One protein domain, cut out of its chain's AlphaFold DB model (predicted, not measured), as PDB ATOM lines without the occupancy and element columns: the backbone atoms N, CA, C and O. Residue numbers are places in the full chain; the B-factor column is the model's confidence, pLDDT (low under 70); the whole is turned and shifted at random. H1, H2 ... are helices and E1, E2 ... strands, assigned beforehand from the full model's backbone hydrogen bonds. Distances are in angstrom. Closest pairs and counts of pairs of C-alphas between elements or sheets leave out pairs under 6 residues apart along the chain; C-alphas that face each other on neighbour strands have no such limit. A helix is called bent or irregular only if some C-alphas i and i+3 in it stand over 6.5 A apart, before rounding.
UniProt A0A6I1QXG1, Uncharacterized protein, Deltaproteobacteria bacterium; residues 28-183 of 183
ATOM      1  N   PRO A  28     -10.287  21.571  18.682       95.31
ATOM      2  CA  PRO A  28     -10.572  20.251  19.226       95.31
ATOM      3  C   PRO A  28     -12.063  19.900  19.111       95.31
ATOM      4  O   PRO A  28     -12.936  20.769  19.215       95.31
ATOM      5  N   ASP A  29     -12.372  18.622  18.911       96.62
ATOM      6  CA  ASP A  29     -13.741  18.103  18.940       96.62
ATOM      7  C   ASP A  29     -13.770  16.858  19.818       96.62
ATOM      8  O   ASP A  29     -12.999  15.927  19.605       96.62
ATOM      9  N   ILE A  30     -14.641  16.845  20.822       97.75
ATOM     10  CA  ILE A  30     -14.747  15.741  21.772       97.75
ATOM     11  C   ILE A  30     -16.184  15.272  21.917       97.75
ATOM     12  O   ILE A  30     -17.125  16.043  21.730       97.75
ATOM     13  N   GLY A  31     -16.342  14.011  22.298       97.81
ATOM     14  CA  GLY A  31     -17.633  13.385  22.546       97.81
ATOM     15  C   GLY A  31     -17.603  12.412  23.718       97.81
ATOM     16  O   GLY A  31     -16.548  12.096  24.273       97.81
ATOM     17  N   LEU A  32     -18.791  11.929  24.077       97.88
ATOM     18  CA  LEU A  32     -18.970  10.824  25.014       97.88
ATOM     19  C   LEU A  32     -19.426   9.581  24.253       97.88
ATOM     20  O   LEU A  32     -20.307   9.648  23.397       97.88
ATOM     21  N   GLY A  33     -18.834   8.441  24.596       96.12
ATOM     22  CA  GLY A  33     -19.277   7.125  24.153       96.12
ATOM     23  C   GLY A  33     -19.704   6.279  25.345       96.12
ATOM     24  O   GLY A  33     -19.033   6.291  26.379       96.12
ATOM     25  N   PHE A  34     -20.794   5.530  25.190       95.56
ATOM     26  CA  PHE A  34     -21.301   4.614  26.210       95.56
ATOM     27  C   PHE A  34     -21.262   3.173  25.696       95.56
ATOM     28  O   PHE A  34     -21.671   2.898  24.568       95.56
ATOM     29  N   TYR A  35     -20.759   2.258  26.522       91.56
ATOM     30  CA  TYR A  35     -20.446   0.876  26.139       91.56
ATOM     31  C   TYR A  35     -20.874  -0.118  27.218       91.56
ATOM     32  O   TYR A  35     -21.027   0.267  28.376       91.56
ATOM     33  N   ARG A  36     -20.999  -1.397  26.843       88.38
ATOM     34  CA  ARG A  36     -21.333  -2.546  27.699       88.38
ATOM     35  C   ARG A  36     -22.638  -2.372  28.457       88.38
ATOM     36  O   ARG A  36     -22.649  -1.928  29.601       88.38
ATOM     37  N   ALA A  37     -23.739  -2.784  27.838       74.50
ATOM     38  CA  ALA A  37     -25.074  -2.623  28.413       74.50
ATOM     39  C   ALA A  37     -25.222  -3.266  29.799       74.50
ATOM     40  O   ALA A  37     -25.912  -2.723  30.658       74.50
ATOM     41  N   GLN A  38     -24.558  -4.400  30.031       85.31
ATOM     42  CA  GLN A  38     -24.678  -5.136  31.289       85.31
ATOM     43  C   GLN A  38     -24.004  -4.402  32.454       85.31
ATOM     44  O   GLN A  38     -24.442  -4.524  33.591       85.31
ATOM     45  N   SER A  39     -22.966  -3.614  32.172       90.44
ATOM     46  CA  SER A  39     -22.243  -2.809  33.156       90.44
ATOM     47  C   SER A  39     -21.818  -1.500  32.487       90.44
ATOM     48  O   SER A  39     -20.659  -1.406  32.071       90.44
ATOM     49  N   PRO A  40     -22.722  -0.506  32.374       93.69
ATOM     50  CA  PRO A  40     -22.507   0.693  31.577       93.69
ATOM     51  C   PRO A  40     -21.162   1.365  31.850       93.69
ATOM     52  O   PRO A  40     -20.808   1.677  32.991       93.69
ATOM     53  N   GLN A  41     -20.413   1.588  30.777       96.00
ATOM     54  CA  GLN A  41     -19.103   2.223  30.786       96.00
ATOM     55  C   GLN A  41     -19.128   3.500  29.958       96.00
ATOM     56  O   GLN A  41     -19.765   3.552  28.909       96.00
ATOM     57  N   LEU A  42     -18.377   4.499  30.403       97.00
ATOM     58  CA  LEU A  42     -18.153   5.753  29.701       97.00
ATOM     59  C   LEU A  42     -16.757   5.772  29.070       97.00
ATOM     60  O   LEU A  42     -15.780   5.344  29.690       97.00
ATOM     61  N   ARG A  43     -16.650   6.348  27.872       97.31
ATOM     62  CA  ARG A  43     -15.394   6.872  27.325       97.31
ATOM     63  C   ARG A  43     -15.544   8.332  26.931       97.31
ATOM     64  O   ARG A  43     -16.594   8.734  26.427       97.31
ATOM     65  N   VAL A  44     -14.470   9.091  27.103       98.06
ATOM     66  CA  VAL A  44     -14.318  10.428  26.523       98.06
ATOM     67  C   VAL A  44     -13.468  10.278  25.272       98.06
ATOM     68  O   VAL A  44     -12.376   9.724  25.350       98.06
ATOM     69  N   VAL A  45     -13.983  10.713  24.126       97.88
ATOM     70  CA  VAL A  45     -13.377  10.449  22.812       97.88
ATOM     71  C   VAL A  45     -12.988  11.763  22.156       97.88
ATOM     72  O   VAL A  45     -13.795  12.691  22.131       97.88
ATOM     73  N   ASN A  46     -11.780  11.834  21.602       97.56
ATOM     74  CA  ASN A  46     -11.366  12.917  20.725       97.56
ATOM     75  C   ASN A  46     -11.780  12.559  19.300       97.56
ATOM     76  O   ASN A  46     -11.259  11.626  18.698       97.56
ATOM     77  N   LEU A  47     -12.759  13.291  18.790       96.50
ATOM     78  CA  LEU A  47     -13.311  13.129  17.449       96.50
ATOM     79  C   LEU A  47     -12.560  13.990  16.422       96.50
ATOM     80  O   LEU A  47     -12.837  13.899  15.227       96.50
ATOM     81  N   GLY A  48     -11.656  14.854  16.889       93.88
ATOM     82  CA  GLY A  48     -10.857  15.750  16.073       93.88
ATOM     83  C   GLY A  48      -9.435  15.251  15.821       93.88
ATOM     84  O   GLY A  48      -8.975  14.230  16.335       93.88
ATOM     85  N   SER A  49      -8.711  16.039  15.027       92.81
ATOM     86  CA  SER A  49      -7.319  15.783  14.647       92.81
ATOM     87  C   SER A  49      -6.293  16.539  15.500       92.81
ATOM     88  O   SER A  49      -5.109  16.514  15.174       92.81
ATOM     89  N   THR A  50      -6.716  17.227  16.565       94.12
ATOM     90  CA  THR A  50      -5.839  18.040  17.426       94.12
ATOM     91  C   THR A  50      -5.869  17.588  18.877       94.12
ATOM     92  O   THR A  50      -6.818  16.948  19.326       94.12
ATOM     93  N   LEU A  51      -4.787  17.873  19.605       94.94
ATOM     94  CA  LEU A  51      -4.665  17.553  21.024       94.94
ATOM     95  C   LEU A  51      -5.739  18.301  21.820       94.94
ATOM     96  O   LEU A  51      -5.833  19.526  21.756       94.94
ATOM     97  N   VAL A  52      -6.498  17.568  22.627       97.25
ATOM     98  CA  VAL A  52      -7.427  18.155  23.591       97.25
ATOM     99  C   VAL A  52      -6.701  18.285  24.921       97.25
ATOM    100  O   VAL A  52      -6.135  17.308  25.408       97.25
ATOM    101  N   ARG A  53      -6.741  19.468  25.529       96.88
ATOM    102  CA  ARG A  53      -6.242  19.700  26.890       96.88
ATOM    103  C   ARG A  53      -7.413  19.904  27.830       96.88
ATOM    104  O   ARG A  53      -8.405  20.513  27.433       96.88
ATOM    105  N   GLU A  54      -7.289  19.390  29.043       97.50
ATOM    106  CA  GLU A  54      -8.243  19.611  30.126       97.50
ATOM    107  C   GLU A  54      -9.710  19.305  29.758       97.50
ATOM    108  O   GLU A  54     -10.597  20.111  30.068       97.50
ATOM    109  N   PRO A  55     -10.028  18.187  29.057       97.81
ATOM    110  CA  PRO A  55     -11.422  17.896  28.781       97.81
ATOM    111  C   PRO A  55     -12.169  17.654  30.091       97.81
ATOM    112  O   PRO A  55     -11.709  16.940  30.984       97.81
ATOM    113  N   LYS A  56     -13.360  18.238  30.175       98.25
ATOM    114  CA  LYS A  56     -14.258  18.141  31.316       98.25
ATOM    115  C   LYS A  56     -15.521  17.404  30.918       98.25
ATOM    116  O   LYS A  56     -16.115  17.710  29.883       98.25
ATOM    117  N   TYR A  57     -15.978  16.497  31.773       98.25
ATOM    118  CA  TYR A  57     -17.294  15.887  31.632       98.25
ATOM    119  C   TYR A  57     -18.063  15.853  32.950       98.25
ATOM    120  O   TYR A  57     -17.494  15.928  34.038       98.25
ATOM    121  N   GLN A  58     -19.382  15.741  32.843       97.75
ATOM    122  CA  GLN A  58     -20.287  15.569  33.974       97.75
ATOM    123  C   GLN A  58     -21.417  14.628  33.570       97.75
ATOM    124  O   GLN A  58     -21.880  14.677  32.430       97.75
ATOM    125  N   LEU A  59     -21.844  13.783  34.508       97.62
ATOM    126  CA  LEU A  59     -22.970  12.874  34.346       97.62
ATOM    127  C   LEU A  59     -24.019  13.177  35.416       97.62
ATOM    128  O   LEU A  59     -23.746  13.030  36.605       97.62
ATOM    129  N   ASP A  60     -25.225  13.530  34.987       96.06
ATOM    130  CA  ASP A  60     -26.387  13.687  35.853       96.06
ATOM    131  C   ASP A  60     -27.323  12.503  35.589       96.06
ATOM    132  O   ASP A  60     -28.186  12.549  34.712       96.06
ATOM    133  N   ILE A  61     -27.070  11.398  36.302       96.62
ATOM    134  CA  ILE A  61     -27.784  10.122  36.152       96.62
ATOM    135  C   ILE A  61     -28.645   9.864  37.388       96.62
ATOM    136  O   ILE A  61     -28.225  10.086  38.529       96.62
ATOM    137  N   TYR A  62     -29.844   9.361  37.129       96.19
ATOM    138  CA  TYR A  62     -30.894   9.059  38.082       96.19
ATOM    139  C   TYR A  62     -31.221   7.569  38.012       96.19
ATOM    140  O   TYR A  62     -31.387   7.017  36.926       96.19
ATOM    141  N   ASP A  63     -31.329   6.936  39.171       96.62
ATOM    142  CA  ASP A  63     -31.936   5.623  39.331       96.62
ATOM    143  C   ASP A  63     -33.434   5.814  39.574       96.62
ATOM    144  O   ASP A  63     -33.847   6.395  40.582       96.62
ATOM    145  N   LEU A  64     -34.239   5.355  38.619       96.69
ATOM    146  CA  LEU A  64     -35.693   5.512  38.617       96.69
ATOM    147  C   LEU A  64     -36.407   4.459  39.472       96.69
ATOM    148  O   LEU A  64     -37.616   4.549  39.679       96.69
ATOM    149  N   ASN A  65     -35.682   3.453  39.961       96.25
ATOM    150  CA  ASN A  65     -36.225   2.393  40.801       96.25
ATOM    151  C   ASN A  65     -36.114   2.717  42.296       96.25
ATOM    152  O   ASN A  65     -36.834   2.127  43.104       96.25
ATOM    153  N   VAL A  66     -35.234   3.644  42.682       94.81
ATOM    154  CA  VAL A  66     -34.969   3.984  44.086       94.81
ATOM    155  C   VAL A  66     -35.521   5.367  44.405       94.81
ATOM    156  O   VAL A  66     -35.073   6.358  43.845       94.81
ATOM    157  N   LYS A  67     -36.454   5.469  45.355       93.19
ATOM    158  CA  LYS A  67     -36.953   6.764  45.852       93.19
ATOM    159  C   LYS A  67     -35.986   7.340  46.889       93.19
ATOM    160  O   LYS A  67     -35.551   6.610  47.778       93.19
ATOM    161  N   ALA A  68     -35.679   8.635  46.816       92.69
ATOM    162  CA  ALA A  68     -34.762   9.292  47.753       92.69
ATOM    163  C   ALA A  68     -35.184  10.734  48.072       92.69
ATOM    164  O   ALA A  68     -35.480  11.516  47.171       92.69
ATOM    165  N   ASP A  69     -35.158  11.111  49.354       87.25
ATOM    166  CA  ASP A  69     -35.409  12.484  49.831       87.25
ATOM    167  C   ASP A  69     -36.741  13.081  49.330       87.25
ATOM    168  O   ASP A  69     -36.791  14.207  48.839       87.25
ATOM    169  N   GLY A  70     -37.822  12.292  49.365       88.31
ATOM    170  CA  GLY A  70     -39.138  12.714  48.864       88.31
ATOM    171  C   GLY A  70     -39.250  12.795  47.335       88.31
ATOM    172  O   GLY A  70     -40.289  13.207  46.824       88.31
ATOM    173  N   ARG A  71     -38.215  12.386  46.591       90.31
ATOM    174  CA  ARG A  71     -38.215  12.329  45.122       90.31
ATOM    175  C   ARG A  71     -38.529  10.916  44.624       90.31
ATOM    176  O   ARG A  71     -38.170   9.940  45.293       90.31
ATOM    177  N   PRO A  72     -39.142  10.779  43.433       91.69
ATOM    178  CA  PRO A  72     -39.464   9.475  42.856       91.69
ATOM    179  C   PRO A  72     -38.237   8.705  42.335       91.69
ATOM    180  O   PRO A  72     -38.391   7.586  41.864       91.69
ATOM    181  N   PHE A  73     -37.037   9.277  42.445       94.88
ATOM    182  CA  PHE A  73     -35.776   8.725  41.957       94.88
ATOM    183  C   PHE A  73     -34.617   9.067  42.904       94.88
ATOM    184  O   PHE A  73     -34.714   9.965  43.751       94.88
ATOM    185  N   MET A  74     -33.480   8.408  42.696       96.19
ATOM    186  CA  MET A  74     -32.227   8.651  43.399       96.19
ATOM    187  C   MET A  74     -31.186   9.183  42.417       96.19
ATOM    188  O   MET A  74     -30.931   8.585  41.382       96.19
ATOM    189  N   ILE A  75     -30.531  10.293  42.750       95.06
ATOM    190  CA  ILE A  75     -29.414  10.820  41.950       95.06
ATOM    191  C   ILE A  75     -28.152  10.029  42.289       95.06
ATOM    192  O   ILE A  75     -27.883   9.830  43.474       95.06
ATOM    193  N   LEU A  76     -27.359   9.632  41.290       95.31
ATOM    194  CA  LEU A  76     -26.117   8.876  41.500       95.31
ATOM    195  C   LEU A  76     -24.970   9.726  42.076       95.31
ATOM    196  O   LEU A  76     -24.024   9.175  42.615       95.31
ATOM    197  N   GLN A  77     -25.057  11.058  42.016       95.06
ATOM    198  CA  GLN A  77     -24.050  11.985  42.560       95.06
ATOM    199  C   GLN A  77     -22.639  11.760  41.988       95.06
ATOM    200  O   GLN A  77     -21.655  11.736  42.723       95.06
ATOM    201  N   ILE A  78     -22.539  11.596  40.668       97.00
ATOM    202  CA  ILE A  78     -21.252  11.452  39.984       97.00
ATOM    203  C   ILE A  78     -20.590  12.839  39.896       97.00
ATOM    204  O   ILE A  78     -21.154  13.737  39.266       97.00
ATOM    205  N   PRO A  79     -19.410  13.055  40.506       96.88
ATOM    206  CA  PRO A  79     -18.740  14.346  40.443       96.88
ATOM    207  C   PRO A  79     -18.244  14.640  39.024       96.88
ATOM    208  O   PRO A  79     -17.782  13.742  38.316       96.88
ATOM    209  N   ALA A  80     -18.289  15.915  38.627       97.44
ATOM    210  CA  ALA A  80     -17.678  16.357  37.380       97.44
ATOM    211  C   ALA A  80     -16.177  16.029  37.378       97.44
ATOM    212  O   ALA A  80     -15.495  16.220  38.383       97.44
ATOM    213  N   GLN A  81     -15.676  15.551  36.245       97.88
ATOM    214  CA  GLN A  81     -14.287  15.140  36.075       97.88
ATOM    215  C   GLN A  81     -13.576  16.092  35.121       97.88
ATOM    216  O   GLN A  81     -14.162  16.517  34.124       97.88
ATOM    217  N   VAL A  82     -12.315  16.389  35.420       97.75
ATOM    218  CA  VAL A  82     -11.370  17.051  34.517       97.75
ATOM    219  C   VAL A  82     -10.248  16.055  34.260       97.75
ATOM    220  O   VAL A  82      -9.761  15.424  35.194       97.75
ATOM    221  N   LEU A  83      -9.896  15.868  32.996       97.12
ATOM    222  CA  LEU A  83      -8.851  14.947  32.550       97.12
ATOM    223  C   LEU A  83      -7.643  15.759  32.073       97.12
ATOM    224  O   LEU A  83      -7.811  16.919  31.731       97.12
ATOM    225  N   ASP A  84      -6.451  15.173  31.985       96.81
ATOM    226  CA  ASP A  84      -5.249  15.941  31.622       96.81
ATOM    227  C   ASP A  84      -5.228  16.332  30.137       96.81
ATOM    228  O   ASP A  84      -5.276  17.507  29.763       96.81
ATOM    229  N   PHE A  85      -5.157  15.334  29.259       96.75
ATOM    230  CA  PHE A  85      -5.155  15.533  27.816       96.75
ATOM    231  C   PHE A  85      -5.675  14.297  27.090       96.75
ATOM    232  O   PHE A  85      -5.716  13.199  27.643       96.75
ATOM    233  N   LEU A  86      -6.058  14.481  25.828       97.00
ATOM    234  CA  LEU A  86      -6.494  13.405  24.953       97.00
ATOM    235  C   LEU A  86      -5.908  13.597  23.555       97.00
ATOM    236  O   LEU A  86      -6.112  14.635  22.917       97.00
ATOM    237  N   ASN A  87      -5.164  12.594  23.089       97.25
ATOM    238  CA  ASN A  87      -4.536  12.620  21.771       97.25
ATOM    239  C   ASN A  87      -5.586  12.645  20.646       97.25
ATOM    240  O   ASN A  87      -6.729  12.228  20.863       97.25
ATOM    241  N   PRO A  88      -5.229  13.141  19.448       95.81
ATOM    242  CA  PRO A  88      -6.082  13.055  18.265       95.81
ATOM    243  C   PRO A  88      -6.585  11.632  18.016       95.81
ATOM    244  O   PRO A  88      -5.788  10.695  18.023       95.81
ATOM    245  N   ASN A  89      -7.880  11.482  17.734       94.75
ATOM    246  CA  ASN A  89      -8.526  10.191  17.452       94.75
ATOM    247  C   ASN A  89      -8.389   9.128  18.563       94.75
ATOM    248  O   ASN A  89      -8.557   7.937  18.297       94.75
ATOM    249  N   ASP A  90      -8.079   9.542  19.792       96.69
ATOM    250  CA  ASP A  90      -7.908   8.654  20.943       96.69
ATOM    251  C   ASP A  90      -9.112   8.726  21.901       96.69
ATOM    252  O   ASP A  90      -9.983   9.597  21.785       96.69
ATOM    253  N   ALA A  91      -9.175   7.810  22.866       96.75
ATOM    254  CA  ALA A  91     -10.218   7.774  23.884       96.75
ATOM    255  C   ALA A  91      -9.671   7.446  25.281       96.75
ATOM    256  O   ALA A  91      -8.886   6.520  25.459       96.75
ATOM    257  N   LEU A  92     -10.181   8.145  26.296       96.38
ATOM    258  CA  LEU A  92      -9.948   7.835  27.708       96.38
ATOM    259  C   LEU A  92     -11.099   7.001  28.285       96.38
ATOM    260  O   LEU A  92     -12.271   7.222  27.967       96.38
ATOM    261  N   GLY A  93     -10.752   6.047  29.151       93.88
ATOM    262  CA  GLY A  93     -11.659   5.050  29.724       93.88
ATOM    263  C   GLY A  93     -11.286   3.616  29.308       93.88
ATOM    264  O   GLY A  93     -10.193   3.388  28.791       93.88
ATOM    265  N   PRO A  94     -12.174   2.623  29.502       94.44
ATOM    266  CA  PRO A  94     -13.550   2.758  29.973       94.44
ATOM    267  C   PRO A  94     -13.664   3.023  31.480       94.44
ATOM    268  O   PRO A  94     -13.066   2.320  32.289       94.44
ATOM    269  N   TYR A  95     -14.510   3.979  31.859       95.75
ATOM    270  CA  TYR A  95     -14.891   4.227  33.250       95.75
ATOM    271  C   TYR A  95     -16.243   3.577  33.530       95.75
ATOM    272  O   TYR A  95     -17.235   3.922  32.892       95.75
ATOM    273  N   GLY A  96     -16.318   2.635  34.471       95.19
ATOM    274  CA  GLY A  96     -17.608   2.072  34.879       95.19
ATOM    275  C   GLY A  96     -18.464   3.149  35.543       95.19
ATOM    276  O   GLY A  96     -18.046   3.703  36.554       95.19
ATOM    277  N   ILE A  97     -19.659   3.436  35.017       95.19
ATOM    278  CA  ILE A  97     -20.515   4.522  35.536       95.19
ATOM    279  C   ILE A  97     -20.832   4.301  37.018       95.19
ATOM    280  O   ILE A  97     -20.807   5.244  37.804       95.19
ATOM    281  N   MET A  98     -21.055   3.047  37.421       94.56
ATOM    282  CA  MET A  98     -21.298   2.709  38.826       94.56
ATOM    283  C   MET A  98     -20.065   2.956  39.697       94.56
ATOM    284  O   MET A  98     -20.195   3.419  40.821       94.56
ATOM    285  N   ALA A  99     -18.854   2.730  39.183       94.19
ATOM    286  CA  ALA A  99     -17.627   2.973  39.940       94.19
ATOM    287  C   ALA A  99     -17.381   4.469  40.215       94.19
ATOM    288  O   ALA A  99     -16.674   4.798  41.164       94.19
ATOM    289  N   LEU A 100     -17.982   5.361  39.418       94.06
ATOM    290  CA  LEU A 100     -17.904   6.816  39.586       94.06
ATOM    291  C   LEU A 100     -18.904   7.367  40.617       94.06
ATOM    292  O   LEU A 100     -18.831   8.542  40.971       94.06
ATOM    293  N   SER A 101     -19.861   6.549  41.060       95.69
ATOM    294  CA  SER A 101     -20.947   6.958  41.949       95.69
ATOM    295  C   SER A 101     -20.657   6.548  43.398       95.69
ATOM    296  O   SER A 101     -20.421   5.363  43.655       95.69
ATOM    297  N   PRO A 102     -20.761   7.461  44.385       95.25
ATOM    298  CA  PRO A 102     -20.732   7.087  45.799       95.25
ATOM    299  C   PRO A 102     -21.968   6.276  46.226       95.25
ATOM    300  O   PRO A 102     -21.971   5.680  47.296       95.25
ATOM    301  N   ARG A 103     -23.026   6.238  45.404       94.50
ATOM    302  CA  ARG A 103     -24.288   5.530  45.678       94.50
ATOM    303  C   ARG A 103     -24.417   4.206  44.922       94.50
ATOM    304  O   ARG A 103     -25.519   3.679  44.790       94.50
ATOM    305  N   ARG A 104     -23.309   3.667  44.409       93.31
ATOM    306  CA  ARG A 104     -23.295   2.452  43.578       93.31
ATOM    307  C   ARG A 104     -23.957   1.242  44.238       93.31
ATOM    308  O   ARG A 104     -24.624   0.486  43.550       93.31
ATOM    309  N   ASP A 105     -23.829   1.102  45.557       94.69
ATOM    310  CA  ASP A 105     -24.318  -0.071  46.293       94.69
ATOM    311  C   ASP A 105     -25.857  -0.127  46.362       94.69
ATOM    312  O   ASP A 105     -26.440  -1.176  46.634       94.69
ATOM    313  N   ALA A 106     -26.535   0.998  46.102       94.12
ATOM    314  CA  ALA A 106     -27.992   1.066  46.029       94.12
ATOM    315  C   ALA A 106     -28.546   0.690  44.641       94.12
ATOM    316  O   ALA A 106     -29.741   0.406  44.526       94.12
ATOM    317  N   VAL A 107     -27.698   0.664  43.607       94.56
ATOM    318  CA  VAL A 107     -28.083   0.313  42.235       94.56
ATOM    319  C   VAL A 107     -27.942  -1.196  42.039       94.56
ATOM    320  O   VAL A 107     -26.899  -1.769  42.344       94.56
ATOM    321  N   LYS A 108     -28.986  -1.849  41.520       95.00
ATOM    322  CA  LYS A 108     -29.028  -3.308  41.331       95.00
ATOM    323  C   LYS A 108     -29.348  -3.676  39.890       95.00
ATOM    324  O   LYS A 108     -29.885  -2.863  39.137       95.00
ATOM    325  N   ASP A 109     -29.056  -4.917  39.520       95.06
ATOM    326  CA  ASP A 109     -29.465  -5.464  38.225       95.06
ATOM    327  C   ASP A 109     -30.982  -5.301  38.022       95.06
ATOM    328  O   ASP A 109     -31.780  -5.478  38.945       95.06
ATOM    329  N   GLY A 110     -31.379  -4.916  36.807       95.12
ATOM    330  CA  GLY A 110     -32.757  -4.564  36.458       95.12
ATOM    331  C   GLY A 110     -33.188  -3.143  36.843       95.12
ATOM    332  O   GLY A 110     -34.308  -2.751  36.516       95.12
ATOM    333  N   HIS A 111     -32.342  -2.350  37.514       96.06
ATOM    334  CA  HIS A 111     -32.639  -0.934  37.738       96.06
ATOM    335  C   HIS A 111     -32.520  -0.129  36.440       96.06
ATOM    336  O   HIS A 111     -31.639  -0.366  35.610       96.06
ATOM    337  N   HIS A 112     -33.396   0.860  36.302       96.44
ATOM    338  CA  HIS A 112     -33.458   1.781  35.183       96.44
ATOM    339  C   HIS A 112     -32.699   3.049  35.533       96.44
ATOM    340  O   HIS A 112     -33.106   3.842  36.386       96.44
ATOM    341  N   LEU A 113     -31.598   3.240  34.831       96.62
ATOM    342  CA  LEU A 113     -30.760   4.413  34.911       96.62
ATOM    343  C   LEU A 113     -31.097   5.326  33.745       96.62
ATOM    344  O   LEU A 113     -31.064   4.904  32.589       96.62
ATOM    345  N   PHE A 114     -31.395   6.582  34.037       97.00
ATOM    346  CA  PHE A 114     -31.678   7.587  33.023       97.00
ATOM    347  C   PHE A 114     -31.041   8.912  33.393       97.00
ATOM    348  O   PHE A 114     -30.901   9.225  34.569       97.00
ATOM    349  N   GLY A 115     -30.664   9.708  32.403       96.56
ATOM    350  CA  GLY A 115     -30.139  11.040  32.642       96.56
ATOM    351  C   GLY A 115     -29.424  11.591  31.430       96.56
ATOM    352  O   GLY A 115     -29.655  11.149  30.302       96.56
ATOM    353  N   TYR A 116     -28.532  12.546  31.665       96.62
ATOM    354  CA  TYR A 116     -27.696  13.081  30.605       96.62
ATOM    355  C   TYR A 116     -26.234  13.201  31.026       96.62
ATOM    356  O   TYR A 116     -25.896  13.348  32.199       96.62
ATOM    357  N   GLY A 117     -25.357  13.124  30.034       97.56
ATOM    358  CA  GLY A 117     -23.946  13.454  30.159       97.56
ATOM    359  C   GLY A 117     -23.622  14.695  29.347       97.56
ATOM    360  O   GLY A 117     -24.265  14.968  28.335       97.56
ATOM    361  N   GLN A 118     -22.609  15.441  29.760       97.88
ATOM    362  CA  GLN A 118     -22.099  16.579  29.005       97.88
ATOM    363  C   GLN A 118     -20.577  16.585  28.990       97.88
ATOM    364  O   GLN A 118     -19.953  16.135  29.951       97.88
ATOM    365  N   VAL A 119     -19.989  17.083  27.903       98.31
ATOM    366  CA  VAL A 119     -18.537  17.116  27.695       98.31
ATOM    367  C   VAL A 119     -18.116  18.404  26.992       98.31
ATOM    368  O   VAL A 119     -18.810  18.906  26.101       98.31
ATOM    369  N   THR A 120     -16.986  18.966  27.416       97.88
ATOM    370  CA  THR A 120     -16.402  20.181  26.841       97.88
ATOM    371  C   THR A 120     -14.897  20.269  27.091       97.88
ATOM    372  O   THR A 120     -14.348  19.501  27.875       97.88
ATOM    373  N   CYS A 121     -14.227  21.198  26.419       96.88
ATOM    374  CA  CYS A 121     -12.826  21.529  26.648       96.88
ATOM    375  C   CYS A 121     -12.566  23.002  26.303       96.88
ATOM    376  O   CYS A 121     -13.343  23.602  25.547       96.88
ATOM    377  N   PRO A 122     -11.470  23.597  26.799       95.12
ATOM    378  CA  PRO A 122     -11.002  24.892  26.325       95.12
ATOM    379  C   PRO A 122     -10.822  24.900  24.799       95.12
ATOM    380  O   PRO A 122     -10.107  24.076  24.235       95.12
ATOM    381  N   GLY A 123     -11.496  25.826  24.114       91.62
ATOM    382  CA  GLY A 123     -11.381  25.984  22.659       91.62
ATOM    383  C   GLY A 123     -12.079  24.910  21.813       91.62
ATOM    384  O   GLY A 123     -11.993  24.981  20.586       91.62
ATOM    385  N   CYS A 124     -12.790  23.958  22.431       94.25
ATOM    386  CA  CYS A 124     -13.582  22.961  21.715       94.25
ATOM    387  C   CYS A 124     -14.540  23.617  20.706       94.25
ATOM    388  O   CYS A 124     -15.154  24.650  20.978       94.25
ATOM    389  N   THR A 125     -14.705  22.977  19.545       92.19
ATOM    390  CA  THR A 125     -15.652  23.394  18.495       92.19
ATOM    391  C   THR A 125     -17.077  23.537  19.013       92.19
ATOM    392  O   THR A 125     -17.789  24.456  18.611       92.19
ATOM    393  N   ARG A 126     -17.488  22.629  19.902       94.12
ATOM    394  CA  ARG A 126     -18.826  22.596  20.483       94.12
ATOM    395  C   ARG A 126     -18.831  22.002  21.879       94.12
ATOM    396  O   ARG A 126     -18.001  21.173  22.244       94.12
ATOM    397  N   PHE A 127     -19.833  22.422  22.632       95.38
ATOM    398  CA  PHE A 127     -20.264  21.791  23.864       95.38
ATOM    399  C   PHE A 127     -21.291  20.708  23.513       95.38
ATOM    400  O   PHE A 127     -22.240  20.992  22.782       95.38
ATOM    401  N   ARG A 128     -21.109  19.471  23.991       97.56
ATOM    402  CA  ARG A 128     -22.010  18.357  23.656       97.56
ATOM    403  C   ARG A 128     -22.736  17.840  24.883       97.56
ATOM    404  O   ARG A 128     -22.152  17.742  25.962       97.56
ATOM    405  N   ARG A 129     -23.993  17.448  24.684       97.56
ATOM    406  CA  ARG A 129     -24.801  16.733  25.672       97.56
ATOM    407  C   ARG A 129     -25.348  15.454  25.071       97.56
ATOM    408  O   ARG A 129     -25.590  15.394  23.870       97.56
ATOM    409  N   TYR A 130     -25.557  14.455  25.911       97.56
ATOM    410  CA  TYR A 130     -26.030  13.140  25.512       97.56
ATOM    411  C   TYR A 130     -27.121  12.679  26.461       97.56
ATOM    412  O   TYR A 130     -26.897  12.678  27.668       97.56
ATOM    413  N   TRP A 131     -28.259  12.241  25.931       97.50
ATOM    414  CA  TRP A 131     -29.186  11.407  26.688       97.50
ATOM    415  C   TRP A 131     -28.552  10.041  26.921       97.50
ATOM    416  O   TRP A 131     -27.904   9.496  26.026       97.50
ATOM    417  N   PHE A 132     -28.773   9.486  28.106       96.81
ATOM    418  CA  PHE A 132     -28.318   8.161  28.496       96.81
ATOM    419  C   PHE A 132     -29.467   7.396  29.146       96.81
ATOM    420  O   PHE A 132     -30.140   7.916  30.037       96.81
ATOM    421  N   TYR A 133     -29.654   6.149  28.726       96.44
ATOM    422  CA  TYR A 133     -30.557   5.197  29.351       96.44
ATOM    423  C   TYR A 133     -29.915   3.813  29.410       96.44
ATOM    424  O   TYR A 133     -29.381   3.329  28.410       96.44
ATOM    425  N   ALA A 134     -30.033   3.138  30.548       96.00
ATOM    426  CA  ALA A 134     -29.692   1.730  30.672       96.00
ATOM    427  C   ALA A 134     -30.603   1.034  31.683       96.00
ATOM    428  O   ALA A 134     -30.833   1.545  32.773       96.00
ATOM    429  N   GLU A 135     -31.064  -0.161  31.340       95.94
ATOM    430  CA  GLU A 135     -31.553  -1.137  32.302       95.94
ATOM    431  C   GLU A 135     -30.386  -2.060  32.666       95.94
ATOM    432  O   GLU A 135     -29.873  -2.798  31.813       95.94
ATOM    433  N   LEU A 136     -29.924  -1.972  33.916       94.06
ATOM    434  CA  LEU A 136     -28.689  -2.618  34.351       94.06
ATOM    435  C   LEU A 136     -28.767  -4.140  34.157       94.06
ATOM    436  O   LEU A 136     -29.778  -4.766  34.470       94.06
ATOM    437  N   GLY A 137     -27.711  -4.735  33.600       92.00
ATOM    438  CA  GLY A 137     -27.676  -6.162  33.269       92.00
ATOM    439  C   GLY A 137     -28.405  -6.555  31.975       92.00
ATOM    440  O   GLY A 137     -28.236  -7.689  31.530       92.00
ATOM    441  N   LYS A 138     -29.167  -5.655  31.332       92.75
ATOM    442  CA  LYS A 138     -29.941  -5.985  30.120       92.75
ATOM    443  C   LYS A 138     -29.497  -5.231  28.875       92.75
ATOM    444  O   LYS A 138     -29.101  -5.850  27.891       92.75
ATOM    445  N   GLY A 139     -29.616  -3.907  28.878       92.69
ATOM    446  CA  GLY A 139     -29.640  -3.140  27.635       92.69
ATOM    447  C   GLY A 139     -29.673  -1.644  27.874       92.69
ATOM    448  O   GLY A 139     -30.051  -1.180  28.943       92.69
ATOM    449  N   GLY A 140     -29.315  -0.867  26.861       94.19
ATOM    450  CA  GLY A 140     -29.387   0.580  26.962       94.19
ATOM    451  C   GLY A 140     -29.141   1.277  25.640       94.19
ATOM    452  O   GLY A 140     -28.832   0.658  24.620       94.19
ATOM    453  N   TRP A 141     -29.281   2.591  25.669       95.75
ATOM    454  CA  TRP A 141     -28.981   3.450  24.543       95.75
ATOM    455  C   TRP A 141     -28.481   4.804  25.024       95.75
ATOM    456  O   TRP A 141     -28.743   5.239  26.144       95.75
ATOM    457  N   TYR A 142     -27.778   5.491  24.139       96.81
ATOM    458  CA  TYR A 142     -27.461   6.898  24.309       96.81
ATOM    459  C   TYR A 142     -27.687   7.638  22.994       96.81
ATOM    460  O   TYR A 142     -27.762   7.026  21.926       96.81
ATOM    461  N   ALA A 143     -27.842   8.953  23.068       96.88
ATOM    462  CA  ALA A 143     -28.016   9.788  21.887       96.88
ATOM    463  C   ALA A 143     -27.505  11.199  22.149       96.88
ATOM    464  O   ALA A 143     -27.739  11.747  23.224       96.88
ATOM    465  N   GLU A 144     -26.828  11.791  21.167       96.44
ATOM    466  CA  GLU A 144     -26.439  13.198  21.237       96.44
ATOM    467  C   GLU A 144     -27.681  14.092  21.189       96.44
ATOM    468  O   GLU A 144     -28.612  13.848  20.424       96.44
ATOM    469  N   ILE A 145     -27.686  15.122  22.027       94.94
ATOM    470  CA  ILE A 145     -28.765  16.101  22.117       94.94
ATOM    471  C   ILE A 145     -28.439  17.248  21.158       94.94
ATOM    472  O   ILE A 145     -27.375  17.867  21.319       94.94
ATOM    473  N   PRO A 146     -29.333  17.567  20.205       93.62
ATOM    474  CA  PRO A 146     -29.147  18.695  19.301       93.62
ATOM    475  C   PRO A 146     -28.950  20.014  20.060       93.62
ATOM    476  O   PRO A 146     -29.538  20.218  21.123       93.62
ATOM    477  N   ALA A 147     -28.105  20.907  19.541       92.56
ATOM    478  CA  ALA A 147     -27.707  22.136  20.236       92.56
ATOM    479  C   ALA A 147     -28.905  23.047  20.564       92.56
ATOM    480  O   ALA A 147     -28.959  23.660  21.629       92.56
ATOM    481  N   GLU A 148     -29.895  23.082  19.680       92.81
ATOM    482  CA  GLU A 148     -31.158  23.800  19.828       92.81
ATOM    483  C   GLU A 148     -32.005  23.310  21.014       92.81
ATOM    484  O   GLU A 148     -32.784  24.076  21.581       92.81
ATOM    485  N   GLU A 149     -31.825  22.060  21.447       90.69
ATOM    486  CA  GLU A 149     -32.541  21.489  22.590       90.69
ATOM    487  C   GLU A 149     -31.820  21.723  23.926       90.69
ATOM    488  O   GLU A 149     -32.406  21.517  24.994       90.69
ATOM    489  N   HIS A 150     -30.563  22.184  23.908       92.00
ATOM    490  CA  HIS A 150     -29.750  22.350  25.120       92.00
ATOM    491  C   HIS A 150     -30.408  23.235  26.188       92.00
ATOM    492  O   HIS A 150     -30.360  22.842  27.357       92.00
ATOM    493  N   PRO A 151     -31.045  24.378  25.868       93.69
ATOM    494  CA  PRO A 151     -31.687  25.215  26.885       93.69
ATOM    495  C   PRO A 151     -32.839  24.518  27.624       93.69
ATOM    496  O   PRO A 151     -33.117  24.841  28.775       93.69
ATOM    497  N   ASN A 152     -33.486  23.534  26.992       92.69
ATOM    498  CA  ASN A 152     -34.682  22.872  27.516       92.69
ATOM    499  C   ASN A 152     -34.389  21.538  28.216       92.69
ATOM    500  O   ASN A 152     -35.317  20.890  28.701       92.69
ATOM    501  N   ILE A 153     -33.121  21.121  28.290       91.88
ATOM    502  CA  ILE A 153     -32.754  19.785  28.774       91.88
ATOM    503  C   ILE A 153     -33.234  19.515  30.203       91.88
ATOM    504  O   ILE A 153     -33.784  18.452  30.465       91.88
ATOM    505  N   LEU A 154     -33.083  20.483  31.113       92.06
ATOM    506  CA  LEU A 154     -33.456  20.312  32.519       92.06
ATOM    507  C   LEU A 154     -34.970  20.212  32.691       92.06
ATOM    508  O   LEU A 154     -35.444  19.387  33.465       92.06
ATOM    509  N   LYS A 155     -35.721  21.017  31.929       94.19
ATOM    510  CA  LYS A 155     -37.182  20.940  31.897       94.19
ATOM    511  C   LYS A 155     -37.626  19.573  31.379       94.19
ATOM    512  O   LYS A 155     -38.377  18.886  32.054       94.19
ATOM    513  N   ARG A 156     -37.088  19.145  30.234       92.19
ATOM    514  CA  ARG A 156     -37.429  17.859  29.614       92.19
ATOM    515  C   ARG A 156     -37.084  16.674  30.512       92.19
ATOM    516  O   ARG A 156     -37.869  15.742  30.635       92.19
ATOM    517  N   LEU A 157     -35.922  16.725  31.156       92.75
ATOM    518  CA  LEU A 157     -35.517  15.740  32.148       92.75
ATOM    519  C   LEU A 157     -36.529  15.684  33.296       92.75
ATOM    520  O   LEU A 157     -36.987  14.594  33.619       92.75
ATOM    521  N   ALA A 158     -36.895  16.834  33.874       92.88
ATOM    522  CA  ALA A 158     -37.871  16.912  34.958       92.88
ATOM    523  C   ALA A 158     -39.237  16.346  34.542       92.88
ATOM    524  O   ALA A 158     -39.784  15.514  35.263       92.88
ATOM    525  N   ASP A 159     -39.735  16.719  33.360       93.81
ATOM    526  CA  ASP A 159     -40.998  16.220  32.806       93.81
ATOM    527  C   ASP A 159     -41.010  14.683  32.719       93.81
ATOM    528  O   ASP A 159     -42.037  14.055  32.960       93.81
ATOM    529  N   ILE A 160     -39.864  14.058  32.426       93.12
ATOM    530  CA  ILE A 160     -39.729  12.598  32.366       93.12
ATOM    531  C   ILE A 160     -39.659  11.998  33.771       93.12
ATOM    532  O   ILE A 160     -40.471  11.135  34.108       93.12
ATOM    533  N   VAL A 161     -38.692  12.423  34.592       92.69
ATOM    534  CA  VAL A 161     -38.377  11.739  35.859       92.69
ATOM    535  C   VAL A 161     -39.433  11.950  36.945       92.69
ATOM    536  O   VAL A 161     -39.495  11.157  37.881       92.69
ATOM    537  N   TYR A 162     -40.265  12.989  36.827       93.50
ATOM    538  CA  TYR A 162     -41.406  13.236  37.717       93.50
ATOM    539  C   TYR A 162     -42.754  12.782  37.139       93.50
ATOM    540  O   TYR A 162     -43.777  12.952  37.800       93.50
ATOM    541  N   SER A 163     -42.784  12.206  35.934       93.38
ATOM    542  CA  SER A 163     -44.023  11.654  35.378       93.38
ATOM    543  C   SER A 163     -44.467  10.384  36.108       93.38
ATOM    544  O   SER A 163     -43.668   9.683  36.730       93.38
ATOM    545  N   GLU A 164     -45.749  10.042  35.975       90.25
ATOM    546  CA  GLU A 164     -46.290   8.774  36.482       90.25
ATOM    547  C   GLU A 164     -45.680   7.549  35.778       90.25
ATOM    548  O   GLU A 164     -45.617   6.466  36.357       90.25
ATOM    549  N   ASN A 165     -45.211   7.715  34.533       93.38
ATOM    550  CA  ASN A 165     -44.592   6.660  33.735       93.38
ATOM    551  C   ASN A 165     -43.305   7.161  33.050       93.38
ATOM    552  O   ASN A 165     -43.309   7.468  31.849       93.38
ATOM    553  N   PRO A 166     -42.181   7.211  33.786       92.44
ATOM    554  CA  PRO A 166     -40.928   7.738  33.258       92.44
ATOM    555  C   PRO A 166     -40.397   6.903  32.088       92.44
ATOM    556  O   PRO A 166     -39.839   7.460  31.147       92.44
ATOM    557  N   LEU A 167     -40.618   5.582  32.078       92.50
ATOM    558  CA  LEU A 167     -40.134   4.704  31.006       92.50
ATOM    559  C   LEU A 167     -40.789   5.015  29.654       92.50
ATOM    560  O   LEU A 167     -40.107   5.022  28.626       92.50
ATOM    561  N   ALA A 168     -42.085   5.342  29.648       91.94
ATOM    562  CA  ALA A 168     -42.762   5.809  28.441       91.94
ATOM    563  C   ALA A 168     -42.174   7.145  27.947       91.94
ATOM    564  O   ALA A 168     -41.894   7.293  26.755       91.94
ATOM    565  N   GLY A 169     -41.907   8.084  28.863       90.00
ATOM    566  CA  GLY A 169     -41.268   9.367  28.549       90.00
ATOM    567  C   GLY A 169     -39.866   9.210  27.947       90.00
ATOM    568  O   GLY A 169     -39.551   9.823  26.925       90.00
ATOM    569  N   ILE A 170     -39.045   8.318  28.507       90.38
ATOM    570  CA  ILE A 170     -37.723   7.948  27.967       90.38
ATOM    571  C   ILE A 170     -37.865   7.393  26.547       90.38
ATOM    572  O   ILE A 170     -37.151   7.803  25.629       90.38
ATOM    573  N   GLY A 171     -38.841   6.502  26.347       86.00
ATOM    574  CA  GLY A 171     -39.199   5.946  25.046       86.00
ATOM    575  C   GLY A 171     -39.549   7.005  23.995       86.00
ATOM    576  O   GLY A 171     -39.233   6.803  22.824       86.00
ATOM    577  N   ALA A 172     -40.111   8.142  24.401       86.94
ATOM    578  CA  ALA A 172     -40.454   9.263  23.526       86.94
ATOM    579  C   ALA A 172     -39.363  10.352  23.438       86.94
ATOM    580  O   ALA A 172     -39.474  11.280  22.638       86.94
ATOM    581  N   THR A 173     -38.299  10.269  24.247       80.62
ATOM    582  CA  THR A 173     -37.285  11.336  24.347       80.62
ATOM    583  C   THR A 173     -36.465  11.466  23.067       80.62
ATOM    584  O   THR A 173     -36.182  12.567  22.602       80.62
ATOM    585  N   VAL A 174     -36.092  10.342  22.467       80.56
ATOM    586  CA  VAL A 174     -35.281  10.327  21.248       80.56
ATOM    587  C   VAL A 174     -35.860   9.309  20.283       80.56
ATOM    588  O   VAL A 174     -36.133   8.180  20.695       80.56
ATOM    589  N   SER A 175     -36.008   9.678  19.009       77.88
ATOM    590  CA  SER A 175     -36.350   8.724  17.946       77.88
ATOM    591  C   SER A 175     -35.414   7.516  17.985       77.88
ATOM    592  O   SER A 175     -34.203   7.671  18.149       77.88
ATOM    593  N   GLN A 176     -35.951   6.310  17.786       72.75
ATOM    594  CA  GLN A 176     -35.148   5.082  17.768       72.75
ATOM    595  C   GLN A 176     -34.006   5.135  16.742       72.75
ATOM    596  O   GLN A 176     -32.947   4.572  16.991       72.75
ATOM    597  N   THR A 177     -34.182   5.862  15.637       73.06
ATOM    598  CA  THR A 177     -33.177   6.005  14.571       73.06
ATOM    599  C   THR A 177     -31.929   6.787  14.981       73.06
ATOM    600  O   THR A 177     -30.886   6.634  14.356       73.06
ATOM    601  N   VAL A 178     -32.020   7.617  16.022       84.75
ATOM    602  CA  VAL A 178     -30.907   8.450  16.516       84.75
ATOM    603  C   VAL A 178     -30.206   7.779  17.704       84.75
ATOM    604  O   VAL A 178     -29.136   8.204  18.138       84.75
ATOM    605  N   ARG A 179     -30.791   6.702  18.242       89.75
ATOM    606  CA  ARG A 179     -30.238   5.978  19.383       89.75
ATOM    607  C   ARG A 179     -29.061   5.124  18.953       89.75
ATOM    608  O   ARG A 179     -29.176   4.267  18.079       89.75
ATOM    609  N   VAL A 180     -27.956   5.276  19.667       90.00
ATOM    610  CA  VAL A 180     -26.851   4.329  19.615       90.00
ATOM    611  C   VAL A 180     -27.083   3.287  20.699       90.00
ATOM    612  O   VAL A 180     -27.159   3.614  21.884       90.00
ATOM    613  N   SER A 181     -27.239   2.027  20.293       90.00
ATOM    614  CA  SER A 181     -27.372   0.917  21.239       90.00
ATOM    615  C   SER A 181     -26.073   0.728  22.009       90.00
ATOM    616  O   SER A 181     -25.001   0.622  21.410       90.00
ATOM    617  N   ILE A 182     -26.180   0.629  23.329       87.00
ATOM    618  CA  ILE A 182     -25.062   0.230  24.171       87.00
ATOM    619  C   ILE A 182     -24.930  -1.286  23.999       87.00
ATOM    620  O   ILE A 182     -25.832  -2.029  24.375       87.00
ATOM    621  N   ARG A 183     -23.848  -1.726  23.356       74.62
ATOM    622  CA  ARG A 183     -23.514  -3.146  23.185       74.62
ATOM    623  C   ARG A 183     -22.573  -3.586  24.292       74.62
ATOM    624  O   ARG A 183     -21.605  -2.834  24.554       74.62
TER     625      ARG A 183
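Overview. This is residues 28 to 183 of the 183 residues of an uncharacterized protein of Deltaproteobacteria bacterium (UniProt A0A6I1QXG1). A twisted, curled sheet of five strands, E3, E5, E6, E7 and E8, has two helices, H1 and H2, packed on one face, while a smaller sheet of three strands, E1, E2 and E4, lies partly face to face with its other face, E1 being the strand that packs on it. A long stretch without named elements, residues 64 to 90, runs back beside E3 in short pairings before the chain reaches E4. The printed part has 156 residues, with two named helices and eight named strands in the order E1 E2 E3 E4 E5 E6 E7 H1 H2 E8; the sheets run E3 - E5 - E6 - E7 - E8 and E1 - E2 - E4, both antiparallel. The class is mixed, helices and strands, with under half of the residues, 76, in named elements. The whole is compact, with a radius of gyration of the C-alphas of 15.2 A and spans of 45 by 33 by 28 A.

Along the chain. E1, residues 30 to 35, begins at C-alpha 30 (-14.747, 15.741, 21.772) and is 16.5 A long. E2, residues 41 to 46, is 16.6 A long, and E3, residues 56 to 63, is 23.1 A. E4 holds residues 91 to 96. E5, residues 112 to 120, is the longest strand at 26.4 A and begins at C-alpha 112 (-33.458, 1.781, 35.183). E6, residues 128 to 135, is 23.4 A long and E7, residues 139 to 145, 20.0 A. H1, residues 147 to 161, is 21.6 A long and irregular: C-alphas 151 and 154 are 7.7 A apart. H2, residues 166 to 173, is 10.3 A long. E8, residues 180 to 182, ends at C-alpha 182 (-25.062, 0.230, 24.171).

Arrangement. In the larger sheet E3 and E8 are the edge strands. E3 and E5 are antiparallel at 168 degrees, with N 58 and O 118 at 3.0 A. E5, E6 and E7 form a meander, each strand the antiparallel neighbour of the one before, and E5 and E6 form a hairpin, as do E6 and E7. N 115 and O 132 are 3.0 A apart, and N 133 and O 141 2.9 A. E8 is antiparallel to E7, with N 142 and O 180 at 3.0 A. H1 and H2 lie on the same face of this sheet, two layers, helices over one face. H1 is over E5 and E6 at a height over the sheet of 9.2 A and runs along the strands, at 17 degrees to E6 on the local plane; the closest C-alphas of E5 and H1 are those of Gly 115 and Leu 157, 7.2 A apart. H2 has a height of 9.7 A, is over E6 and only just over E5, with 3 of its C-alphas falling on E5, and runs slantwise to the strands, at 41 degrees to E6 on the local plane; the closest C-alphas of E6 and H2 are those of Tyr 133 and Ile 170, 7.8 A apart. H1, with residue 160 alone, and H2 only just touch, with 3 pairs of C-alphas within 8 A, and only at the corner by their link; the closest C-alphas are those of Ile 160 and Pro 166, 5.1 A apart. In H2 every O i to N i+4 pair is within hydrogen-bond range; in H1 7 of 11 are. In the smaller sheet E1 and E2 form a hairpin, with N 33 and O 43 at 2.9 A, and E2 and E4 are antiparallel, with N 44 and O 92 at 3.0 A. The closest C-alphas of E1 and E5 are those of Gly 31 and Val 119, 6.4 A apart, and of E1 and E8 those of Tyr 35 and Ile 182, 5.1 A. E4 is apart from E6, E7 and E8.

Size, cuts and confidence. The two C-alphas farthest apart are those of Ser 49 and Gly 70, 46.8 A. The printed part has no cut. The links E3 to E4, 27 residues, and E4 to E5, 15 residues, are long. Mean pLDDT of the printed part is 93.8, and no printed residue is under 70.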